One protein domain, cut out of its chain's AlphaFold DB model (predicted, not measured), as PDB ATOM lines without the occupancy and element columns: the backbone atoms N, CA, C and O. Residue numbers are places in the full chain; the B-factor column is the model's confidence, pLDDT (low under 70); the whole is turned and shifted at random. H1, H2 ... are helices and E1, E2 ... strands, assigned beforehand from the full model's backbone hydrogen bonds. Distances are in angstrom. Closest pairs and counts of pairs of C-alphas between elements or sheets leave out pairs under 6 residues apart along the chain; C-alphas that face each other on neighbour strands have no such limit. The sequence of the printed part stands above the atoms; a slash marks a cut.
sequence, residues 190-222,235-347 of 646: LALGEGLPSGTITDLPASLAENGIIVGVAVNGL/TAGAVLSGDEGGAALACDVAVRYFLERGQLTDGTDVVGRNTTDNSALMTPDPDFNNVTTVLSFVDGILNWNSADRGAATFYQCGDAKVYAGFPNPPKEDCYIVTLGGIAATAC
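Overview. This is residues 190 to 222 and 235 to 347 of the 646 residues of an uncharacterized protein of Cladophialophora carrionii CBS 160.54 (UniProt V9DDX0). Little is regular here: a sheet folded back on itself at E11 makes a sandwich with the crossed hairpin E7 and E8. The 146 printed residues hold H1, then E1 to E11, mostly strand, with 56 in named elements; the antiparallel sheet runs E3 E2 E1 E11 E9 E10 E6. The whole is compact, radius of gyration of the C-alphas 13.7 A, spanning 37 by 30 by 26 A.

Along the chain. Find H1, residues 206 to 209, from C-alpha 206 at (308.433, -67.686, -18.324); then E1, 213 to 219; E2, 238 to 241; E3, 246 to 248; E4, 258 to 260; E5, 263 to 265; E6, 279 to 281; E7, 293 to 298; E8, 301 to 306; E9, 313 to 316; E10, 322 to 325; and E11, residues 335 to 343, 25.6 A from first to last C-alpha, ending with C-alpha 343 at (305.642, -71.557, -7.351).

Arrangement. Look between antiparallel E1 and E11: N 216 and O 340 are 2.8 A apart. E8 and E11 come closest at C-alphas 301 and 340, 4.1 A. In hairpin E4 and E5, N 260 and O 263 are 2.9 A apart. H1 is not on the sheet.

Size, cuts and confidence. Residues 223 to 234 are cut out, C-alphas 222 and 235 standing 10.8 A apart. Links E5 to E6 and E6 to E7 are long. Fifteen residues fall under pLDDT 70, among them 288 to 293.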
ATOM      1  N   LEU A 190     305.282 -76.469   2.555       77.44
ATOM      2  CA  LEU A 190     305.929 -75.730   1.466       77.44
ATOM      3  C   LEU A 190     307.194 -75.019   1.966       77.44
ATOM      4  O   LEU A 190     307.179 -74.401   3.038       77.44
ATOM      5  N   ALA A 191     308.278 -75.059   1.197       83.38
ATOM      6  CA  ALA A 191     309.491 -74.293   1.497       83.38
ATOM      7  C   ALA A 191     309.466 -72.915   0.816       83.38
ATOM      8  O   ALA A 191     309.082 -72.792  -0.346       83.38
ATOM      9  N   LEU A 192     309.927 -71.862   1.500       86.44
ATOM     10  CA  LEU A 192     310.174 -70.584   0.825       86.44
ATOM     11  C   LEU A 192     311.275 -70.776  -0.235       86.44
ATOM     12  O   LEU A 192     312.336 -71.326   0.064       86.44
ATOM     13  N   GLY A 193     310.997 -70.346  -1.467       85.44
ATOM     14  CA  GLY A 193     311.810 -70.608  -2.657       85.44
ATOM     15  C   GLY A 193     311.445 -71.874  -3.438       85.44
ATOM     16  O   GLY A 193     312.071 -72.149  -4.461       85.44
ATOM     17  N   GLU A 194     310.453 -72.655  -3.008       86.88
ATOM     18  CA  GLU A 194     310.070 -73.890  -3.699       86.88
ATOM     19  C   GLU A 194     309.546 -73.615  -5.119       86.88
ATOM     20  O   GLU A 194     308.599 -72.859  -5.324       86.88
ATOM     21  N   GLY A 195     310.200 -74.218  -6.117       83.62
ATOM     22  CA  GLY A 195     309.909 -74.016  -7.540       83.62
ATOM     23  C   GLY A 195     310.466 -72.723  -8.155       83.62
ATOM     24  O   GLY A 195     310.321 -72.532  -9.362       83.62
ATOM     25  N   LEU A 196     311.128 -71.855  -7.379       85.12
ATOM     26  CA  LEU A 196     311.810 -70.660  -7.891       85.12
ATOM     27  C   LEU A 196     313.278 -70.972  -8.264       85.12
ATOM     28  O   LEU A 196     313.902 -71.847  -7.659       85.12
ATOM     29  N   PRO A 197     313.869 -70.257  -9.241       84.50
ATOM     30  CA  PRO A 197     315.303 -70.327  -9.509       84.50
ATOM     31  C   PRO A 197     316.121 -69.669  -8.382       84.50
ATOM     32  O   PRO A 197     315.675 -68.718  -7.742       84.50
ATOM     33  N   SER A 198     317.348 -70.153  -8.168       85.25
ATOM     34  CA  SER A 198     318.319 -69.547  -7.241       85.25
ATOM     35  C   SER A 198     318.910 -68.237  -7.782       85.25
ATOM     36  O   SER A 198     318.919 -67.999  -8.992       85.25
ATOM     37  N   GLY A 199     319.474 -67.417  -6.894       86.38
ATOM     38  CA  GLY A 199     319.943 -66.063  -7.190       86.38
ATOM     39  C   GLY A 199     318.849 -65.004  -7.026       86.38
ATOM     40  O   GLY A 199     317.837 -65.239  -6.369       86.38
ATOM     41  N   THR A 200     319.071 -63.819  -7.597       90.38
ATOM     42  CA  THR A 200     318.124 -62.693  -7.543       90.38
ATOM     43  C   THR A 200     317.228 -62.673  -8.778       90.38
ATOM     44  O   THR A 200     317.742 -62.551  -9.889       90.38
ATOM     45  N   ILE A 201     315.908 -62.689  -8.586       90.38
ATOM     46  CA  ILE A 201     314.918 -62.415  -9.638       90.38
ATOM     47  C   ILE A 201     314.112 -61.145  -9.332       90.38
ATOM     48  O   ILE A 201     313.591 -60.976  -8.230       90.38
ATOM     49  N   THR A 202     314.016 -60.258 -10.324       89.94
ATOM     50  CA  THR A 202     313.144 -59.062 -10.365       89.94
ATOM     51  C   THR A 202     311.900 -59.271 -11.233       89.94
ATOM     52  O   THR A 202     311.001 -58.437 -11.241       89.94
ATOM     53  N   ASP A 203     311.869 -60.382 -11.961       91.25
ATOM     54  CA  ASP A 203     310.896 -60.746 -12.981       91.25
ATOM     55  C   ASP A 203     310.707 -62.268 -12.890       91.25
ATOM     56  O   ASP A 203     311.692 -62.996 -12.706       91.25
ATOM     57  N   LEU A 204     309.476 -62.778 -12.990       89.50
ATOM     58  CA  LEU A 204     309.258 -64.228 -13.001       89.50
ATOM     59  C   LEU A 204     309.822 -64.864 -14.286       89.50
ATOM     60  O   LEU A 204     309.664 -64.310 -15.377       89.50
ATOM     61  N   PRO A 205     310.441 -66.058 -14.208       86.38
ATOM     62  CA  PRO A 205     310.789 -66.818 -15.403       86.38
ATOM     63  C   PRO A 205     309.514 -67.230 -16.151       86.38
ATOM     64  O   PRO A 205     308.484 -67.494 -15.531       86.38
ATOM     65  N   ALA A 206     309.592 -67.370 -17.477       85.19
ATOM     66  CA  ALA A 206     308.433 -67.686 -18.324       85.19
ATOM     67  C   ALA A 206     307.653 -68.948 -17.886       85.19
ATOM     68  O   ALA A 206     306.440 -69.001 -18.040       85.19
ATOM     69  N   SER A 207     308.320 -69.928 -17.264       81.62
ATOM     70  CA  SER A 207     307.692 -71.132 -16.693       81.62
ATOM     71  C   SER A 207     306.776 -70.877 -15.486       81.62
ATOM     72  O   SER A 207     306.004 -71.757 -15.118       81.62
ATOM     73  N   LEU A 208     306.882 -69.709 -14.845       83.88
ATOM     74  CA  LEU A 208     306.024 -69.263 -13.743       83.88
ATOM     75  C   LEU A 208     305.106 -68.098 -14.145       83.88
ATOM     76  O   LEU A 208     304.141 -67.840 -13.436       83.88
ATOM     77  N   ALA A 209     305.359 -67.431 -15.275       80.12
ATOM     78  CA  ALA A 209     304.576 -66.278 -15.727       80.12
ATOM     79  C   ALA A 209     303.087 -66.601 -15.973       80.12
ATOM     80  O   ALA A 209     302.242 -65.757 -15.718       80.12
ATOM     81  N   GLU A 210     302.750 -67.822 -16.403       80.75
ATOM     82  CA  GLU A 210     301.351 -68.242 -16.624       80.75
ATOM     83  C   GLU A 210     300.616 -68.661 -15.337       80.75
ATOM     84  O   GLU A 210     299.394 -68.586 -15.267       80.75
ATOM     85  N   ASN A 211     301.343 -69.135 -14.319       82.25
ATOM     86  CA  ASN A 211     300.749 -69.718 -13.105       82.25
ATOM     87  C   ASN A 211     300.811 -68.783 -11.888       82.25
ATOM     88  O   ASN A 211     300.027 -68.947 -10.947       82.25
ATOM     89  N   GLY A 212     301.751 -67.836 -11.908       89.00
ATOM     90  CA  GLY A 212     302.121 -66.999 -10.781       89.00
ATOM     91  C   GLY A 212     302.913 -67.743  -9.701       89.00
ATOM     92  O   GLY A 212     303.308 -68.911  -9.819       89.00
ATOM     93  N   ILE A 213     303.129 -67.028  -8.609       90.88
ATOM     94  CA  ILE A 213     303.670 -67.514  -7.344       90.88
ATOM     95  C   ILE A 213     302.683 -67.212  -6.212       90.88
ATOM     96  O   ILE A 213     301.771 -66.404  -6.353       90.88
ATOM     97  N   ILE A 214     302.906 -67.826  -5.060       91.06
ATOM     98  CA  ILE A 214     302.288 -67.475  -3.784       91.06
ATOM     99  C   ILE A 214     303.390 -66.942  -2.873       91.06
ATOM    100  O   ILE A 214     304.514 -67.448  -2.890       91.06
ATOM    101  N   VAL A 215     303.079 -65.946  -2.046       90.94
ATOM    102  CA  VAL A 215     304.001 -65.488  -1.003       90.94
ATOM    103  C   VAL A 215     303.746 -66.280   0.279       90.94
ATOM    104  O   VAL A 215     302.720 -66.115   0.937       90.94
ATOM    105  N   GLY A 216     304.687 -67.148   0.637       88.44
ATOM    106  CA  GLY A 216     304.716 -67.828   1.926       88.44
ATOM    107  C   GLY A 216     305.223 -66.918   3.046       88.44
ATOM    108  O   GLY A 216     306.088 -66.066   2.835       88.44
ATOM    109  N   VAL A 217     304.704 -67.141   4.251       87.81
ATOM    110  CA  VAL A 217     305.059 -66.451   5.495       87.81
ATOM    111  C   VAL A 217     305.722 -67.455   6.438       87.81
ATOM    112  O   VAL A 217     305.107 -68.443   6.847       87.81
ATOM    113  N   ALA A 218     306.974 -67.203   6.813       85.44
ATOM    114  CA  ALA A 218     307.709 -67.985   7.801       85.44
ATOM    115  C   ALA A 218     308.026 -67.123   9.031       85.44
ATOM    116  O   ALA A 218     308.699 -66.097   8.941       85.44
ATOM    117  N   VAL A 219     307.576 -67.554  10.209       78.81
ATOM    118  CA  VAL A 219     308.009 -66.957  11.482       78.81
ATOM    119  C   VAL A 219     309.485 -67.308  11.695       78.81
ATOM    120  O   VAL A 219     309.875 -68.452  11.468       78.81
ATOM    121  N   ASN A 220     310.322 -66.355  12.124       59.22
ATOM    122  CA  ASN A 220     311.778 -66.552  12.233       59.22
ATOM    123  C   ASN A 220     312.210 -67.412  13.445       59.22
ATOM    124  O   ASN A 220     312.967 -66.980  14.317       59.22
ATOM    125  N   GLY A 221     311.756 -68.665  13.476       41.75
ATOM    126  CA  GLY A 221     312.200 -69.710  14.392       41.75
ATOM    127  C   GLY A 221     313.334 -70.543  13.792       41.75
ATOM    128  O   GLY A 221     313.080 -71.513  13.091       41.75
ATOM    129  N   LEU A 222     314.584 -70.180  14.106       33.53
ATOM    130  CA  LEU A 222     315.791 -71.001  13.905       33.53
ATOM    131  C   LEU A 222     315.901 -71.715  12.540       33.53
ATOM    132  O   LEU A 222     315.784 -72.938  12.456       33.53
ATOM    133  N   THR A 235     310.496 -73.108   6.164       75.50
ATOM    134  CA  THR A 235     309.173 -73.629   5.801       75.50
ATOM    135  C   THR A 235     308.114 -72.551   6.017       75.50
ATOM    136  O   THR A 235     308.119 -71.874   7.048       75.50
ATOM    137  N   ALA A 236     307.195 -72.399   5.066       74.25
ATOM    138  CA  ALA A 236     306.044 -71.522   5.215       74.25
ATOM    139  C   ALA A 236     305.119 -72.059   6.321       74.25
ATOM    140  O   ALA A 236     304.635 -73.189   6.251       74.25
ATOM    141  N   GLY A 237     304.881 -71.246   7.352       67.38
ATOM    142  CA  GLY A 237     303.874 -71.518   8.383       67.38
ATOM    143  C   GLY A 237     302.480 -71.021   7.988       67.38
ATOM    144  O   GLY A 237     301.485 -71.493   8.533       67.38
ATOM    145  N   ALA A 238     302.421 -70.082   7.040       78.88
ATOM    146  CA  ALA A 238     301.217 -69.549   6.416       78.88
ATOM    147  C   ALA A 238     301.544 -69.033   4.995       78.88
ATOM    148  O   ALA A 238     302.703 -69.041   4.578       78.88
ATOM    149  N   VAL A 239     300.540 -68.567   4.259       83.12
ATOM    150  CA  VAL A 239     300.623 -67.938   2.928       83.12
ATOM    151  C   VAL A 239     299.769 -66.668   2.897       83.12
ATOM    152  O   VAL A 239     298.778 -66.591   3.625       83.12
ATOM    153  N   LEU A 240     300.140 -65.670   2.086       83.88
ATOM    154  CA  LEU A 240     299.344 -64.445   1.932       83.88
ATOM    155  C   LEU A 240     297.980 -64.750   1.300       83.88
ATOM    156  O   LEU A 240     297.886 -65.497   0.325       83.88
ATOM    157  N   SER A 241     296.924 -64.192   1.890       84.62
ATOM    158  CA  SER A 241     295.540 -64.607   1.664       84.62
ATOM    159  C   SER A 241     294.556 -63.456   1.879       84.62
ATOM    160  O   SER A 241     294.587 -62.795   2.922       84.62
ATOM    161  N   GLY A 242     293.666 -63.270   0.901       72.38
ATOM    162  CA  GLY A 242     292.653 -62.219   0.864       72.38
ATOM    163  C   GLY A 242     293.203 -60.810   0.621       72.38
ATOM    164  O   GLY A 242     294.293 -60.453   1.069       72.38
ATOM    165  N   ASP A 243     292.380 -59.998  -0.029       69.31
ATOM    166  CA  ASP A 243     292.563 -58.580  -0.389       69.31
ATOM    167  C   ASP A 243     292.937 -57.686   0.812       69.31
ATOM    168  O   ASP A 243     293.616 -56.671   0.677       69.31
ATOM    169  N   GLU A 244     292.592 -58.106   2.028       76.19
ATOM    170  CA  GLU A 244     292.983 -57.448   3.277       76.19
ATOM    171  C   GLU A 244     294.459 -57.706   3.687       76.19
ATOM    172  O   GLU A 244     294.892 -57.196   4.726       76.19
ATOM    173  N   GLY A 245     295.254 -58.469   2.925       72.69
ATOM    174  CA  GLY A 245     296.674 -58.741   3.210       72.69
ATOM    175  C   GLY A 245     296.904 -59.660   4.418       72.69
ATOM    176  O   GLY A 245     297.819 -59.436   5.219       72.69
ATOM    177  N   GLY A 246     296.025 -60.650   4.601       77.50
ATOM    178  CA  GLY A 246     296.071 -61.612   5.703       77.50
ATOM    179  C   GLY A 246     297.051 -62.768   5.472       77.50
ATOM    180  O   GLY A 246     297.620 -62.920   4.394       77.50
ATOM    181  N   ALA A 247     297.223 -63.618   6.487       74.44
ATOM    182  CA  ALA A 247     297.973 -64.870   6.374       74.44
ATOM    183  C   ALA A 247     297.091 -66.081   6.730       74.44
ATOM    184  O   ALA A 247     296.535 -66.148   7.830       74.44
ATOM    185  N   ALA A 248     296.993 -67.051   5.820       69.62
ATOM    186  CA  ALA A 248     296.207 -68.278   5.972       69.62
ATOM    187  C   ALA A 248     297.086 -69.537   5.933       69.62
ATOM    188  O   ALA A 248     298.226 -69.501   5.485       69.62
ATOM    189  N   LEU A 249     296.567 -70.675   6.396       68.81
ATOM    190  CA  LEU A 249     297.347 -71.917   6.518       68.81
ATOM    191  C   LEU A 249     297.379 -72.781   5.243       68.81
ATOM    192  O   LEU A 249     298.029 -73.822   5.258       68.81
ATOM    193  N   ALA A 250     296.667 -72.412   4.174       69.50
ATOM    194  CA  ALA A 250     296.409 -73.304   3.045       69.50
ATOM    195  C   ALA A 250     296.404 -72.598   1.679       69.50
ATOM    196  O   ALA A 250     296.116 -71.407   1.583       69.50
ATOM    197  N   CYS A 251     296.720 -73.361   0.629       76.88
ATOM    198  CA  CYS A 251     296.797 -72.878  -0.755       76.88
ATOM    199  C   CYS A 251     295.457 -72.411  -1.344       76.88
ATOM    200  O   CYS A 251     295.438 -71.506  -2.168       76.88
ATOM    201  N   ASP A 252     294.338 -73.024  -0.957       72.88
ATOM    202  CA  ASP A 252     293.021 -72.815  -1.581       72.88
ATOM    203  C   ASP A 252     292.437 -71.409  -1.356       72.88
ATOM    204  O   ASP A 252     291.476 -71.025  -2.016       72.88
ATOM    205  N   VAL A 253     293.031 -70.639  -0.445       74.25
ATOM    206  CA  VAL A 253     292.698 -69.236  -0.150       74.25
ATOM    207  C   VAL A 253     293.886 -68.287  -0.375       74.25
ATOM    208  O   VAL A 253     293.852 -67.138   0.068       74.25
ATOM    209  N   ALA A 254     294.963 -68.760  -1.006       82.81
ATOM    210  CA  ALA A 254     296.168 -67.972  -1.242       82.81
ATOM    211  C   ALA A 254     296.021 -67.051  -2.460       82.81
ATOM    212  O   ALA A 254     295.534 -67.473  -3.508       82.81
ATOM    213  N   VAL A 255     296.500 -65.812  -2.341       85.69
ATOM    214  CA  VAL A 255     296.521 -64.858  -3.461       85.69
ATOM    215  C   VAL A 255     297.657 -65.225  -4.420       85.69
ATOM    216  O   VAL A 255     298.793 -65.456  -3.987       85.69
ATOM    217  N   ARG A 256     297.355 -65.278  -5.724       89.06
ATOM    218  CA  ARG A 256     298.374 -65.360  -6.778       89.06
ATOM    219  C   ARG A 256     299.070 -64.016  -6.915       89.06
ATOM    220  O   ARG A 256     298.414 -62.985  -6.988       89.06
ATOM    221  N   TYR A 257     300.387 -64.056  -7.031       90.62
ATOM    222  CA  TYR A 257     301.198 -62.902  -7.364       90.62
ATOM    223  C   TYR A 257     302.074 -63.180  -8.584       90.62
ATOM    224  O   TYR A 257     302.597 -64.279  -8.769       90.62
ATOM    225  N   PHE A 258     302.304 -62.143  -9.370       91.44
ATOM    226  CA  PHE A 258     303.286 -62.065 -10.436       91.44
ATOM    227  C   PHE A 258     304.335 -61.026 -10.030       91.44
ATOM    228  O   PHE A 258     304.031 -60.056  -9.334       91.44
ATOM    229  N   LEU A 259     305.590 -61.250 -10.418       91.75
ATOM    230  CA  LEU A 259     306.673 -60.290 -10.223       91.75
ATOM    231  C   LEU A 259     307.143 -59.822 -11.599       91.75
ATOM    232  O   LEU A 259     307.647 -60.633 -12.376       91.75
ATOM    233  N   GLU A 260     306.987 -58.532 -11.881       89.19
ATOM    234  CA  GLU A 260     307.385 -57.903 -13.143       89.19
ATOM    235  C   GLU A 260     308.150 -56.606 -12.875       89.19
ATOM    236  O   GLU A 260     307.649 -55.703 -12.203       89.19
ATOM    237  N   ARG A 261     309.367 -56.478 -13.414       87.31
ATOM    238  CA  ARG A 261     310.222 -55.278 -13.333       87.31
ATOM    239  C   ARG A 261     310.426 -54.746 -11.908       87.31
ATOM    240  O   ARG A 261     310.553 -53.540 -11.703       87.31
ATOM    241  N   GLY A 262     310.453 -55.642 -10.924       88.38
ATOM    242  CA  GLY A 262     310.553 -55.312  -9.503       88.38
ATOM    243  C   GLY A 262     309.238 -54.904  -8.826       88.38
ATOM    244  O   GLY A 262     309.268 -54.418  -7.695       88.38
ATOM    245  N   GLN A 263     308.094 -55.103  -9.481       89.69
ATOM    246  CA  GLN A 263     306.756 -54.850  -8.946       89.69
ATOM    247  C   GLN A 263     306.054 -56.181  -8.679       89.69
ATOM    248  O   GLN A 263     306.060 -57.060  -9.536       89.69
ATOM    249  N   LEU A 264     305.469 -56.340  -7.490       90.44
ATOM    250  CA  LEU A 264     304.656 -57.504  -7.137       90.44
ATOM    251  C   LEU A 264     303.182 -57.129  -7.341       90.44
ATOM    252  O   LEU A 264     302.731 -56.131  -6.782       90.44
ATOM    253  N   THR A 265     302.460 -57.893  -8.154       89.19
ATOM    254  CA  THR A 265     301.086 -57.606  -8.608       89.19
ATOM    255  C   THR A 265     300.242 -58.879  -8.595       89.19
ATOM    256  O   THR A 265     300.805 -59.967  -8.639       89.19
ATOM    257  N   ASP A 266     298.920 -58.776  -8.533       87.19
ATOM    258  CA  ASP A 266     297.980 -59.883  -8.793       87.19
ATOM    259  C   ASP A 266     297.606 -60.032 -10.283       87.19
ATOM    260  O   ASP A 266     297.013 -61.038 -10.673       87.19
ATOM    261  N   GLY A 267     297.987 -59.065 -11.122       84.88
ATOM    262  CA  GLY A 267     297.623 -58.965 -12.537       84.88
ATOM    263  C   GLY A 267     296.800 -57.716 -12.879       84.88
ATOM    264  O   GLY A 267     296.745 -57.352 -14.056       84.88
ATOM    265  N   THR A 268     296.214 -57.031 -11.891       84.69
ATOM    266  CA  THR A 268     295.562 -55.717 -12.065       84.69
ATOM    267  C   THR A 268     296.240 -54.629 -11.242       84.69
ATOM    268  O   THR A 268     296.529 -53.555 -11.775       84.69
ATOM    269  N   ASP A 269     296.552 -54.918  -9.981       87.38
ATOM    270  CA  ASP A 269     296.949 -53.940  -8.971       87.38
ATOM    271  C   ASP A 269     298.315 -54.285  -8.364       87.38
ATOM    272  O   ASP A 269     298.823 -55.400  -8.501       87.38
ATOM    273  N   VAL A 270     298.984 -53.315  -7.733       88.44
ATOM    274  CA  VAL A 270     300.402 -53.447  -7.340       88.44
ATOM    275  C   VAL A 270     300.573 -53.293  -5.832       88.44
ATOM    276  O   VAL A 270     300.067 -52.349  -5.231       88.44
ATOM    277  N   VAL A 271     301.362 -54.181  -5.220       89.38
ATOM    278  CA  VAL A 271     301.790 -54.060  -3.819       89.38
ATOM    279  C   VAL A 271     302.695 -52.830  -3.684       89.38
ATOM    280  O   VAL A 271     303.871 -52.848  -4.060       89.38
ATOM    281  N   GLY A 272     302.119 -51.736  -3.188       88.56
ATOM    282  CA  GLY A 272     302.715 -50.401  -3.198       88.56
ATOM    283  C   GLY A 272     302.897 -49.773  -1.815       88.56
ATOM    284  O   GLY A 272     302.474 -50.299  -0.790       88.56
ATOM    285  N   ARG A 273     303.550 -48.606  -1.789       88.19
ATOM    286  CA  ARG A 273     303.657 -47.724  -0.617       88.19
ATOM    287  C   ARG A 273     303.601 -46.277  -1.088       88.19
ATOM    288  O   ARG A 273     304.349 -45.922  -1.995       88.19
ATOM    289  N   ASN A 274     302.794 -45.437  -0.445       84.69
ATOM    290  CA  ASN A 274     302.801 -44.000  -0.706       84.69
ATOM    291  C   ASN A 274     304.059 -43.329  -0.106       84.69
ATOM    292  O   ASN A 274     304.565 -43.744   0.938       84.69
ATOM    293  N   THR A 275     304.542 -42.252  -0.734       81.50
ATOM    294  CA  THR A 275     305.709 -41.439  -0.308       81.50
ATOM    295  C   THR A 275     305.740 -41.121   1.195       81.50
ATOM    296  O   THR A 275     306.787 -41.193   1.849       81.50
ATOM    297  N   THR A 276     304.577 -40.767   1.743       83.12
ATOM    298  CA  THR A 276     304.368 -40.325   3.125       83.12
ATOM    299  C   THR A 276     304.573 -41.430   4.152       83.12
ATOM    300  O   THR A 276     304.965 -41.149   5.286       83.12
ATOM    301  N   ASP A 277     304.341 -42.681   3.767       85.19
ATOM    302  CA  ASP A 277     304.031 -43.733   4.725       85.19
ATOM    303  C   ASP A 277     305.301 -44.473   5.145       85.19
ATOM    304  O   ASP A 277     306.194 -44.729   4.338       85.19
ATOM    305  N   ASN A 278     305.398 -44.837   6.424       87.19
ATOM    306  CA  ASN A 278     306.555 -45.567   6.962       87.19
ATOM    307  C   ASN A 278     306.411 -47.098   6.825       87.19
ATOM    308  O   ASN A 278     307.283 -47.848   7.264       87.19
ATOM    309  N   SER A 279     305.306 -47.564   6.244       89.69
ATOM    310  CA  SER A 279     304.955 -48.977   6.102       89.69
ATOM    311  C   SER A 279     303.964 -49.187   4.960       89.69
ATOM    312  O   SER A 279     303.150 -48.303   4.707       89.69
ATOM    313  N   ALA A 280     303.977 -50.369   4.352       90.25
ATOM    314  CA  ALA A 280     302.966 -50.847   3.410       90.25
ATOM    315  C   ALA A 280     302.287 -52.118   3.926       90.25
ATOM    316  O   ALA A 280     302.898 -52.896   4.662       90.25
ATOM    317  N   LEU A 281     301.038 -52.336   3.520       91.00
ATOM    318  CA  LEU A 281     300.350 -53.619   3.654       91.00
ATOM    319  C   LEU A 281     300.818 -54.544   2.519       91.00
ATOM    320  O   LEU A 281     300.996 -54.085   1.395       91.00
ATOM    321  N   MET A 282     301.034 -55.832   2.792       90.81
ATOM    322  CA  MET A 282     301.395 -56.814   1.761       90.81
ATOM    323  C   MET A 282     300.136 -57.325   1.052       90.81
ATOM    324  O   MET A 282     299.733 -58.472   1.233       90.81
ATOM    325  N   THR A 283     299.505 -56.433   0.290       88.75
ATOM    326  CA  THR A 283     298.347 -56.706  -0.568       88.75
ATOM    327  C   THR A 283     298.389 -55.780  -1.797       88.75
ATOM    328  O   THR A 283     298.977 -54.696  -1.689       88.75
ATOM    329  N   PRO A 284     297.848 -56.177  -2.961       86.25
ATOM    330  CA  PRO A 284     297.624 -55.279  -4.096       86.25
ATOM    331  C   PRO A 284     296.575 -54.209  -3.750       86.25
ATOM    332  O   PRO A 284     295.625 -54.493  -3.025       86.25
ATOM    333  N   ASP A 285     296.741 -52.983  -4.248       83.38
ATOM    334  CA  ASP A 285     295.807 -51.876  -3.993       83.38
ATOM    335  C   ASP A 285     295.836 -50.872  -5.173       83.38
ATOM    336  O   ASP A 285     296.931 -50.444  -5.563       83.38
ATOM    337  N   PRO A 286     294.678 -50.479  -5.746       78.31
ATOM    338  CA  PRO A 286     294.605 -49.539  -6.872       78.31
ATOM    339  C   PRO A 286     295.002 -48.095  -6.519       78.31
ATOM    340  O   PRO A 286     295.414 -47.338  -7.401       78.31
ATOM    341  N   ASP A 287     294.876 -47.678  -5.253       71.69
ATOM    342  CA  ASP A 287     295.049 -46.280  -4.827       71.69
ATOM    343  C   ASP A 287     296.506 -45.943  -4.422       71.69
ATOM    344  O   ASP A 287     296.854 -44.774  -4.178       71.69
ATOM    345  N   PHE A 288     297.411 -46.931  -4.367       66.88
ATOM    346  CA  PHE A 288     298.808 -46.699  -3.992       66.88
ATOM    347  C   PHE A 288     299.639 -46.063  -5.116       66.88
ATOM    348  O   PHE A 288     300.088 -46.700  -6.067       66.88
ATOM    349  N   ASN A 289     299.978 -44.786  -4.915       54.78
ATOM    350  CA  ASN A 289     300.966 -44.065  -5.717       54.78
ATOM    351  C   ASN A 289     302.338 -44.768  -5.645       54.78
ATOM    352  O   ASN A 289     303.067 -44.626  -4.665       54.78
ATOM    353  N   ASN A 290     302.678 -45.528  -6.688       64.94
ATOM    354  CA  ASN A 290     303.834 -46.425  -6.757       64.94
ATOM    355  C   ASN A 290     305.182 -45.669  -6.800       64.94
ATOM    356  O   ASN A 290     305.669 -45.279  -7.864       64.94
ATOM    357  N   VAL A 291     305.817 -45.489  -5.637       52.81
ATOM    358  CA  VAL A 291     307.113 -44.794  -5.507       52.81
ATOM    359  C   VAL A 291     308.302 -45.740  -5.721       52.81
ATOM    360  O   VAL A 291     309.134 -45.955  -4.835       52.81
ATOM    361  N   THR A 292     308.415 -46.284  -6.933       57.81
ATOM    362  CA  THR A 292     309.568 -47.085  -7.400       57.81
ATOM    363  C   THR A 292     309.871 -48.308  -6.525       57.81
ATOM    364  O   THR A 292     310.872 -48.371  -5.806       57.81
ATOM    365  N   THR A 293     308.987 -49.301  -6.591       66.50
ATOM    366  CA  THR A 293     309.215 -50.630  -6.016       66.50
ATOM    367  C   THR A 293     310.424 -51.336  -6.643       66.50
ATOM    368  O   THR A 293     310.562 -51.413  -7.862       66.50
ATOM    369  N   VAL A 294     311.304 -51.871  -5.790       79.50
ATOM    370  CA  VAL A 294     312.312 -52.879  -6.158       79.50
ATOM    371  C   VAL A 294     312.108 -54.089  -5.247       79.50
ATOM    372  O   VAL A 294     312.861 -54.335  -4.298       79.50
ATOM    373  N   LEU A 295     311.010 -54.800  -5.501       91.19
ATOM    374  CA  LEU A 295     310.744 -56.130  -4.966       91.19
ATOM    375  C   LEU A 295     311.565 -57.156  -5.758       91.19
ATOM    376  O   LEU A 295     311.743 -57.040  -6.968       91.19
ATOM    377  N   SER A 296     312.110 -58.151  -5.074       93.25
ATOM    378  CA  SER A 296     312.875 -59.233  -5.700       93.25
ATOM    379  C   SER A 296     312.875 -60.463  -4.809       93.25
ATOM    380  O   SER A 296     312.839 -60.327  -3.587       93.25
ATOM    381  N   PHE A 297     312.963 -61.657  -5.392       92.50
ATOM    382  CA  PHE A 297     313.289 -62.853  -4.616       92.50
ATOM    383  C   PHE A 297     314.786 -63.118  -4.724       92.50
ATOM    384  O   PHE A 297     315.309 -63.217  -5.831       92.50
ATOM    385  N   VAL A 298     315.473 -63.221  -3.587       90.56
ATOM    386  CA  VAL A 298     316.884 -63.619  -3.496       90.56
ATOM    387  C   VAL A 298     316.927 -65.002  -2.867       90.56
ATOM    388  O   VAL A 298     316.541 -65.165  -1.710       90.56
ATOM    389  N   ASP A 299     317.322 -66.003  -3.654       86.12
ATOM    390  CA  ASP A 299     317.246 -67.427  -3.294       86.12
ATOM    391  C   ASP A 299     315.853 -67.819  -2.754       86.12
ATOM    392  O   ASP A 299     315.711 -68.558  -1.781       86.12
ATOM    393  N   GLY A 300     314.806 -67.271  -3.382       85.81
ATOM    394  CA  GLY A 300     313.406 -67.498  -3.016       85.81
ATOM    395  C   GLY A 300     312.853 -66.622  -1.887       85.81
ATOM    396  O   GLY A 300     311.638 -66.591  -1.697       85.81
ATOM    397  N   ILE A 301     313.689 -65.873  -1.165       92.00
ATOM    398  CA  ILE A 301     313.266 -64.977  -0.077       92.00
ATOM    399  C   ILE A 301     312.911 -63.598  -0.637       92.00
ATOM    400  O   ILE A 301     313.709 -63.001  -1.359       92.00
ATOM    401  N   LEU A 302     311.723 -63.084  -0.307       93.12
ATOM    402  CA  LEU A 302     311.262 -61.776  -0.765       93.12
ATOM    403  C   LEU A 302     312.042 -60.667  -0.057       93.12
ATOM    404  O   LEU A 302     312.038 -60.577   1.167       93.12
ATOM    405  N   ASN A 303     312.636 -59.784  -0.849       92.31
ATOM    406  CA  ASN A 303     313.256 -58.539  -0.427       92.31
ATOM    407  C   ASN A 303     312.531 -57.370  -1.098       92.31
ATOM    408  O   ASN A 303     312.228 -57.432  -2.288       92.31
ATOM    409  N   TRP A 304     312.320 -56.277  -0.366       91.88
ATOM    410  CA  TRP A 304     311.840 -55.005  -0.915       91.88
ATOM    411  C   TRP A 304     312.826 -53.906  -0.530       91.88
ATOM    412  O   TRP A 304     313.056 -53.658   0.654       91.88
ATOM    413  N   ASN A 305     313.414 -53.249  -1.527       88.94
ATOM    414  CA  ASN A 305     314.180 -52.019  -1.343       88.94
ATOM    415  C   ASN A 305     313.402 -50.836  -1.943       88.94
ATOM    416  O   ASN A 305     312.875 -50.940  -3.050       88.94
ATOM    417  N   SER A 306     313.300 -49.730  -1.211       85.06
ATOM    418  CA  SER A 306     312.580 -48.521  -1.624       85.06
ATOM    419  C   SER A 306     313.568 -47.358  -1.707       85.06
ATOM    420  O   SER A 306     314.339 -47.138  -0.775       85.06
ATOM    421  N   ALA A 307     313.596 -46.634  -2.829       82.00
ATOM    422  CA  ALA A 307     314.672 -45.683  -3.139       82.00
ATOM    423  C   ALA A 307     314.807 -44.507  -2.142       82.00
ATOM    424  O   ALA A 307     315.878 -43.913  -2.035       82.00
ATOM    425  N   ASP A 308     313.740 -44.181  -1.410       83.94
ATOM    426  CA  ASP A 308     313.645 -43.104  -0.417       83.94
ATOM    427  C   ASP A 308     313.879 -43.566   1.038       83.94
ATOM    428  O   ASP A 308     314.380 -42.779   1.842       83.94
ATOM    429  N   ARG A 309     313.515 -44.809   1.403       85.12
ATOM    430  CA  ARG A 309     313.616 -45.335   2.788       85.12
ATOM    431  C   ARG A 309     314.585 -46.508   2.983       85.12
ATOM    432  O   ARG A 309     314.846 -46.881   4.124       85.12
ATOM    433  N   GLY A 310     315.123 -47.083   1.911       87.19
ATOM    434  CA  GLY A 310     315.967 -48.277   1.951       87.19
ATOM    435  C   GLY A 310     315.177 -49.585   2.064       87.19
ATOM    436  O   GLY A 310     314.040 -49.692   1.600       87.19
ATOM    437  N   ALA A 311     315.807 -50.605   2.652       89.12
ATOM    438  CA  ALA A 311     315.254 -51.953   2.748       89.12
ATOM    439  C   ALA A 311     314.109 -52.058   3.771       89.12
ATOM    440  O   ALA A 311     314.204 -51.541   4.887       89.12
ATOM    441  N   ALA A 312     313.057 -52.786   3.401       91.31
ATOM    442  CA  ALA A 312     311.978 -53.169   4.301       91.31
ATOM    443  C   ALA A 312     312.419 -54.252   5.298       91.31
ATOM    444  O   ALA A 312     313.259 -55.100   4.993       91.31
ATOM    445  N   THR A 313     311.763 -54.290   6.456       92.00
ATOM    446  CA  THR A 313     311.624 -55.504   7.274       92.00
ATOM    447  C   THR A 313     310.162 -55.940   7.241       92.00
ATOM    448  O   THR A 313     309.270 -55.095   7.312       92.00
ATOM    449  N   PHE A 314     309.898 -57.242   7.120       92.31
ATOM    450  CA  PHE A 314     308.532 -57.765   7.086       92.31
ATOM    451  C   PHE A 314     308.043 -58.161   8.479       92.31
ATOM    452  O   PHE A 314     308.778 -58.732   9.291       92.31
ATOM    453  N   TYR A 315     306.776 -57.862   8.742       91.00
ATOM    454  CA  TYR A 315     306.126 -58.059  10.030       91.00
ATOM    455  C   TYR A 315     304.762 -58.714   9.860       91.00
ATOM    456  O   TYR A 315     304.051 -58.414   8.904       91.00
ATOM    457  N   GLN A 316     304.365 -59.533  10.829       88.06
ATOM    458  CA  GLN A 316     302.968 -59.907  11.030       88.06
ATOM    459  C   GLN A 316     302.498 -59.334  12.370       88.06
ATOM    460  O   GLN A 316     303.246 -59.362  13.348       88.06
ATOM    461  N   CYS A 317     301.290 -58.776  12.403       86.88
ATOM    462  CA  CYS A 317     300.752 -58.066  13.569       86.88
ATOM    463  C   CYS A 317     299.503 -58.769  14.139       86.88
ATOM    464  O   CYS A 317     299.036 -59.771  13.590       86.88
ATOM    465  N   GLY A 318     298.967 -58.289  15.265       76.75
ATOM    466  CA  GLY A 318     297.882 -58.944  16.012       76.75
ATOM    467  C   GLY A 318     296.511 -58.934  15.323       76.75
ATOM    468  O   GLY A 318     295.608 -59.653  15.749       76.75
ATOM    469  N   ASP A 319     296.364 -58.194  14.223       81.06
ATOM    470  CA  ASP A 319     295.244 -58.295  13.279       81.06
ATOM    471  C   ASP A 319     295.441 -59.379  12.199       81.06
ATOM    472  O   ASP A 319     294.649 -59.468  11.264       81.06
ATOM    473  N   ALA A 320     296.483 -60.205  12.336       78.62
ATOM    474  CA  ALA A 320     296.916 -61.264  11.421       78.62
ATOM    475  C   ALA A 320     297.350 -60.804  10.013       78.62
ATOM    476  O   ALA A 320     297.729 -61.651   9.200       78.62
ATOM    477  N   LYS A 321     297.369 -59.490   9.753       89.00
ATOM    478  CA  LYS A 321     297.870 -58.883   8.515       89.00
ATOM    479  C   LYS A 321     299.398 -58.855   8.458       89.00
ATOM    480  O   LYS A 321     300.068 -58.788   9.495       89.00
ATOM    481  N   VAL A 322     299.935 -58.860   7.240       90.81
ATOM    482  CA  VAL A 322     301.378 -58.807   6.962       90.81
ATOM    483  C   VAL A 322     301.763 -57.450   6.371       90.81
ATOM    484  O   VAL A 322     301.138 -56.971   5.431       90.81
ATOM    485  N   TYR A 323     302.819 -56.834   6.901       92.06
ATOM    486  CA  TYR A 323     303.262 -55.486   6.544       92.06
ATOM    487  C   TYR A 323     304.757 -55.437   6.212       92.06
ATOM    488  O   TYR A 323     305.568 -56.097   6.862       92.06
ATOM    489  N   ALA A 324     305.138 -54.579   5.265       91.94
ATOM    490  CA  ALA A 324     306.517 -54.148   5.048       91.94
ATOM    491  C   ALA A 324     306.764 -52.833   5.804       91.94
ATOM    492  O   ALA A 324     306.144 -51.818   5.494       91.94
ATOM    493  N   GLY A 325     307.641 -52.839   6.809       90.69
ATOM    494  CA  GLY A 325     308.000 -51.663   7.612       90.69
ATOM    495  C   GLY A 325     309.365 -51.087   7.230       90.69
ATOM    496  O   GLY A 325     310.315 -51.837   7.003       90.69
ATOM    497  N   PHE A 326     309.477 -49.757   7.178       88.31
ATOM    498  CA  PHE A 326     310.656 -49.040   6.675       88.31
ATOM    499  C   PHE A 326     311.227 -48.058   7.723       88.31
ATOM    500  O   PHE A 326     310.869 -46.876   7.719       88.31
ATOM    501  N   PRO A 327     312.130 -48.487   8.631       69.00
ATOM    502  CA  PRO A 327     312.577 -49.856   8.917       69.00
ATOM    503  C   PRO A 327     311.905 -50.459  10.172       69.00
ATOM    504  O   PRO A 327     312.341 -51.492  10.667       69.00
ATOM    505  N   ASN A 328     310.907 -49.773  10.739       81.56
ATOM    506  CA  ASN A 328     310.247 -50.126  12.001       81.56
ATOM    507  C   ASN A 328     308.889 -50.810  11.742       81.56
ATOM    508  O   ASN A 328     308.281 -50.551  10.699       81.56
ATOM    509  N   PRO A 329     308.363 -51.616  12.685       83.44
ATOM    510  CA  PRO A 329     307.009 -52.150  12.577       83.44
ATOM    511  C   PRO A 329     305.946 -51.035  12.632       83.44
ATOM    512  O   PRO A 329     306.149 -50.024  13.307       83.44
ATOM    513  N   PRO A 330     304.783 -51.220  11.979       85.94
ATOM    514  CA  PRO A 330     303.710 -50.221  11.966       85.94
ATOM    515  C   PRO A 330     302.927 -50.112  13.286       85.94
ATOM    516  O   PRO A 330     302.187 -49.146  13.469       85.94
ATOM    517  N   LYS A 331     303.035 -51.103  14.184       86.12
ATOM    518  CA  LYS A 331     302.267 -51.219  15.437       86.12
ATOM    519  C   LYS A 331     303.104 -51.910  16.525       86.12
ATOM    520  O   LYS A 331     304.107 -52.554  16.220       86.12
ATOM    521  N   GLU A 332     302.671 -51.810  17.782       82.00
ATOM    522  CA  GLU A 332     303.310 -52.479  18.933       82.00
ATOM    523  C   GLU A 332     303.146 -54.004  18.917       82.00
ATOM    524  O   GLU A 332     304.007 -54.717  19.416       82.00
ATOM    525  N   ASP A 333     302.065 -54.523  18.336       84.00
ATOM    526  CA  ASP A 333     301.704 -55.946  18.324       84.00
ATOM    527  C   ASP A 333     302.322 -56.734  17.152       84.00
ATOM    528  O   ASP A 333     301.890 -57.845  16.841       84.00
ATOM    529  N   CYS A 334     303.339 -56.165  16.500       87.31
ATOM    530  CA  CYS A 334     304.015 -56.736  15.342       87.31
ATOM    531  C   CYS A 334     305.296 -57.502  15.711       87.31
ATOM    532  O   CYS A 334     306.161 -56.992  16.431       87.31
ATOM    533  N   TYR A 335     305.469 -58.687  15.124       85.69
ATOM    534  CA  TYR A 335     306.685 -59.503  15.203       85.69
ATOM    535  C   TYR A 335     307.276 -59.757  13.807       85.69
ATOM    536  O   TYR A 335     306.575 -59.683  12.799       85.69
ATOM    537  N   ILE A 336     308.585 -60.021  13.735       87.38
ATOM    538  CA  ILE A 336     309.312 -60.166  12.460       87.38
ATOM    539  C   ILE A 336     309.000 -61.517  11.802       87.38
ATOM    540  O   ILE A 336     309.136 -62.572  12.432       87.38
ATOM    541  N   VAL A 337     308.688 -61.481  10.507       88.19
ATOM    542  CA  VAL A 337     308.523 -62.660   9.643       88.19
ATOM    543  C   VAL A 337     309.466 -62.586   8.440       88.19
ATOM    544  O   VAL A 337     309.915 -61.512   8.046       88.19
ATOM    545  N   THR A 338     309.768 -63.738   7.854       90.75
ATOM    546  CA  THR A 338     310.431 -63.860   6.553       90.75
ATOM    547  C   THR A 338     309.370 -64.198   5.514       90.75
ATOM    548  O   THR A 338     308.594 -65.134   5.712       90.75
ATOM    549  N   LEU A 339     309.333 -63.449   4.414       92.38
ATOM    550  CA  LEU A 339     308.466 -63.731   3.271       92.38
ATOM    551  C   LEU A 339     309.268 -64.394   2.151       92.38
ATOM    552  O   LEU A 339     310.468 -64.156   2.022       92.38
ATOM    553  N   GLY A 340     308.628 -65.213   1.325       91.56
ATOM    554  CA  GLY A 340     309.298 -65.851   0.192       91.56
ATOM    555  C   GLY A 340     308.332 -66.391  -0.848       91.56
ATOM    556  O   GLY A 340     307.177 -66.672  -0.545       91.56
ATOM    557  N   GLY A 341     308.806 -66.499  -2.082       90.44
ATOM    558  CA  GLY A 341     308.011 -66.961  -3.211       90.44
ATOM    559  C   GLY A 341     307.951 -68.482  -3.246       90.44
ATOM    560  O   GLY A 341     308.950 -69.157  -3.000       90.44
ATOM    561  N   ILE A 342     306.778 -69.010  -3.556       89.12
ATOM    562  CA  ILE A 342     306.506 -70.427  -3.789       89.12
ATOM    563  C   ILE A 342     305.836 -70.504  -5.159       89.12
ATOM    564  O   ILE A 342     304.882 -69.769  -5.406       89.12
ATOM    565  N   ALA A 343     306.306 -71.355  -6.066       87.81
ATOM    566  CA  ALA A 343     305.642 -71.557  -7.351       87.81
ATOM    567  C   ALA A 343     304.196 -72.026  -7.126       87.81
ATOM    568  O   ALA A 343     303.976 -72.983  -6.381       87.81
ATOM    569  N   ALA A 344     303.210 -71.411  -7.788       85.25
ATOM    570  CA  ALA A 344     301.803 -71.802  -7.629       85.25
ATOM    571  C   ALA A 344     301.569 -73.296  -7.948       85.25
ATOM    572  O   ALA A 344     300.725 -73.948  -7.338       85.25
ATOM    573  N   THR A 345     302.391 -73.873  -8.830       81.75
ATOM    574  CA  THR A 345     302.403 -75.302  -9.187       81.75
ATOM    575  C   THR A 345     302.856 -76.247  -8.064       81.75
ATOM    576  O   THR A 345     302.724 -77.458  -8.219       81.75
ATOM    577  N   ALA A 346     303.408 -75.741  -6.954       77.44
ATOM    578  CA  ALA A 346     303.723 -76.541  -5.765       77.44
ATOM    579  C   ALA A 346     302.485 -76.788  -4.877       77.44
ATOM    580  O   ALA A 346     302.494 -77.683  -4.028       77.44
ATOM    581  N   CYS A 347     301.401 -76.029  -5.072       74.69
ATOM    582  CA  CYS A 347     300.151 -76.246  -4.356       74.69
ATOM    583  C   CYS A 347     299.385 -77.466  -4.906       74.69
ATOM    584  O   CYS A 347     299.092 -77.520  -6.099       74.69
TER     585      CYS A 347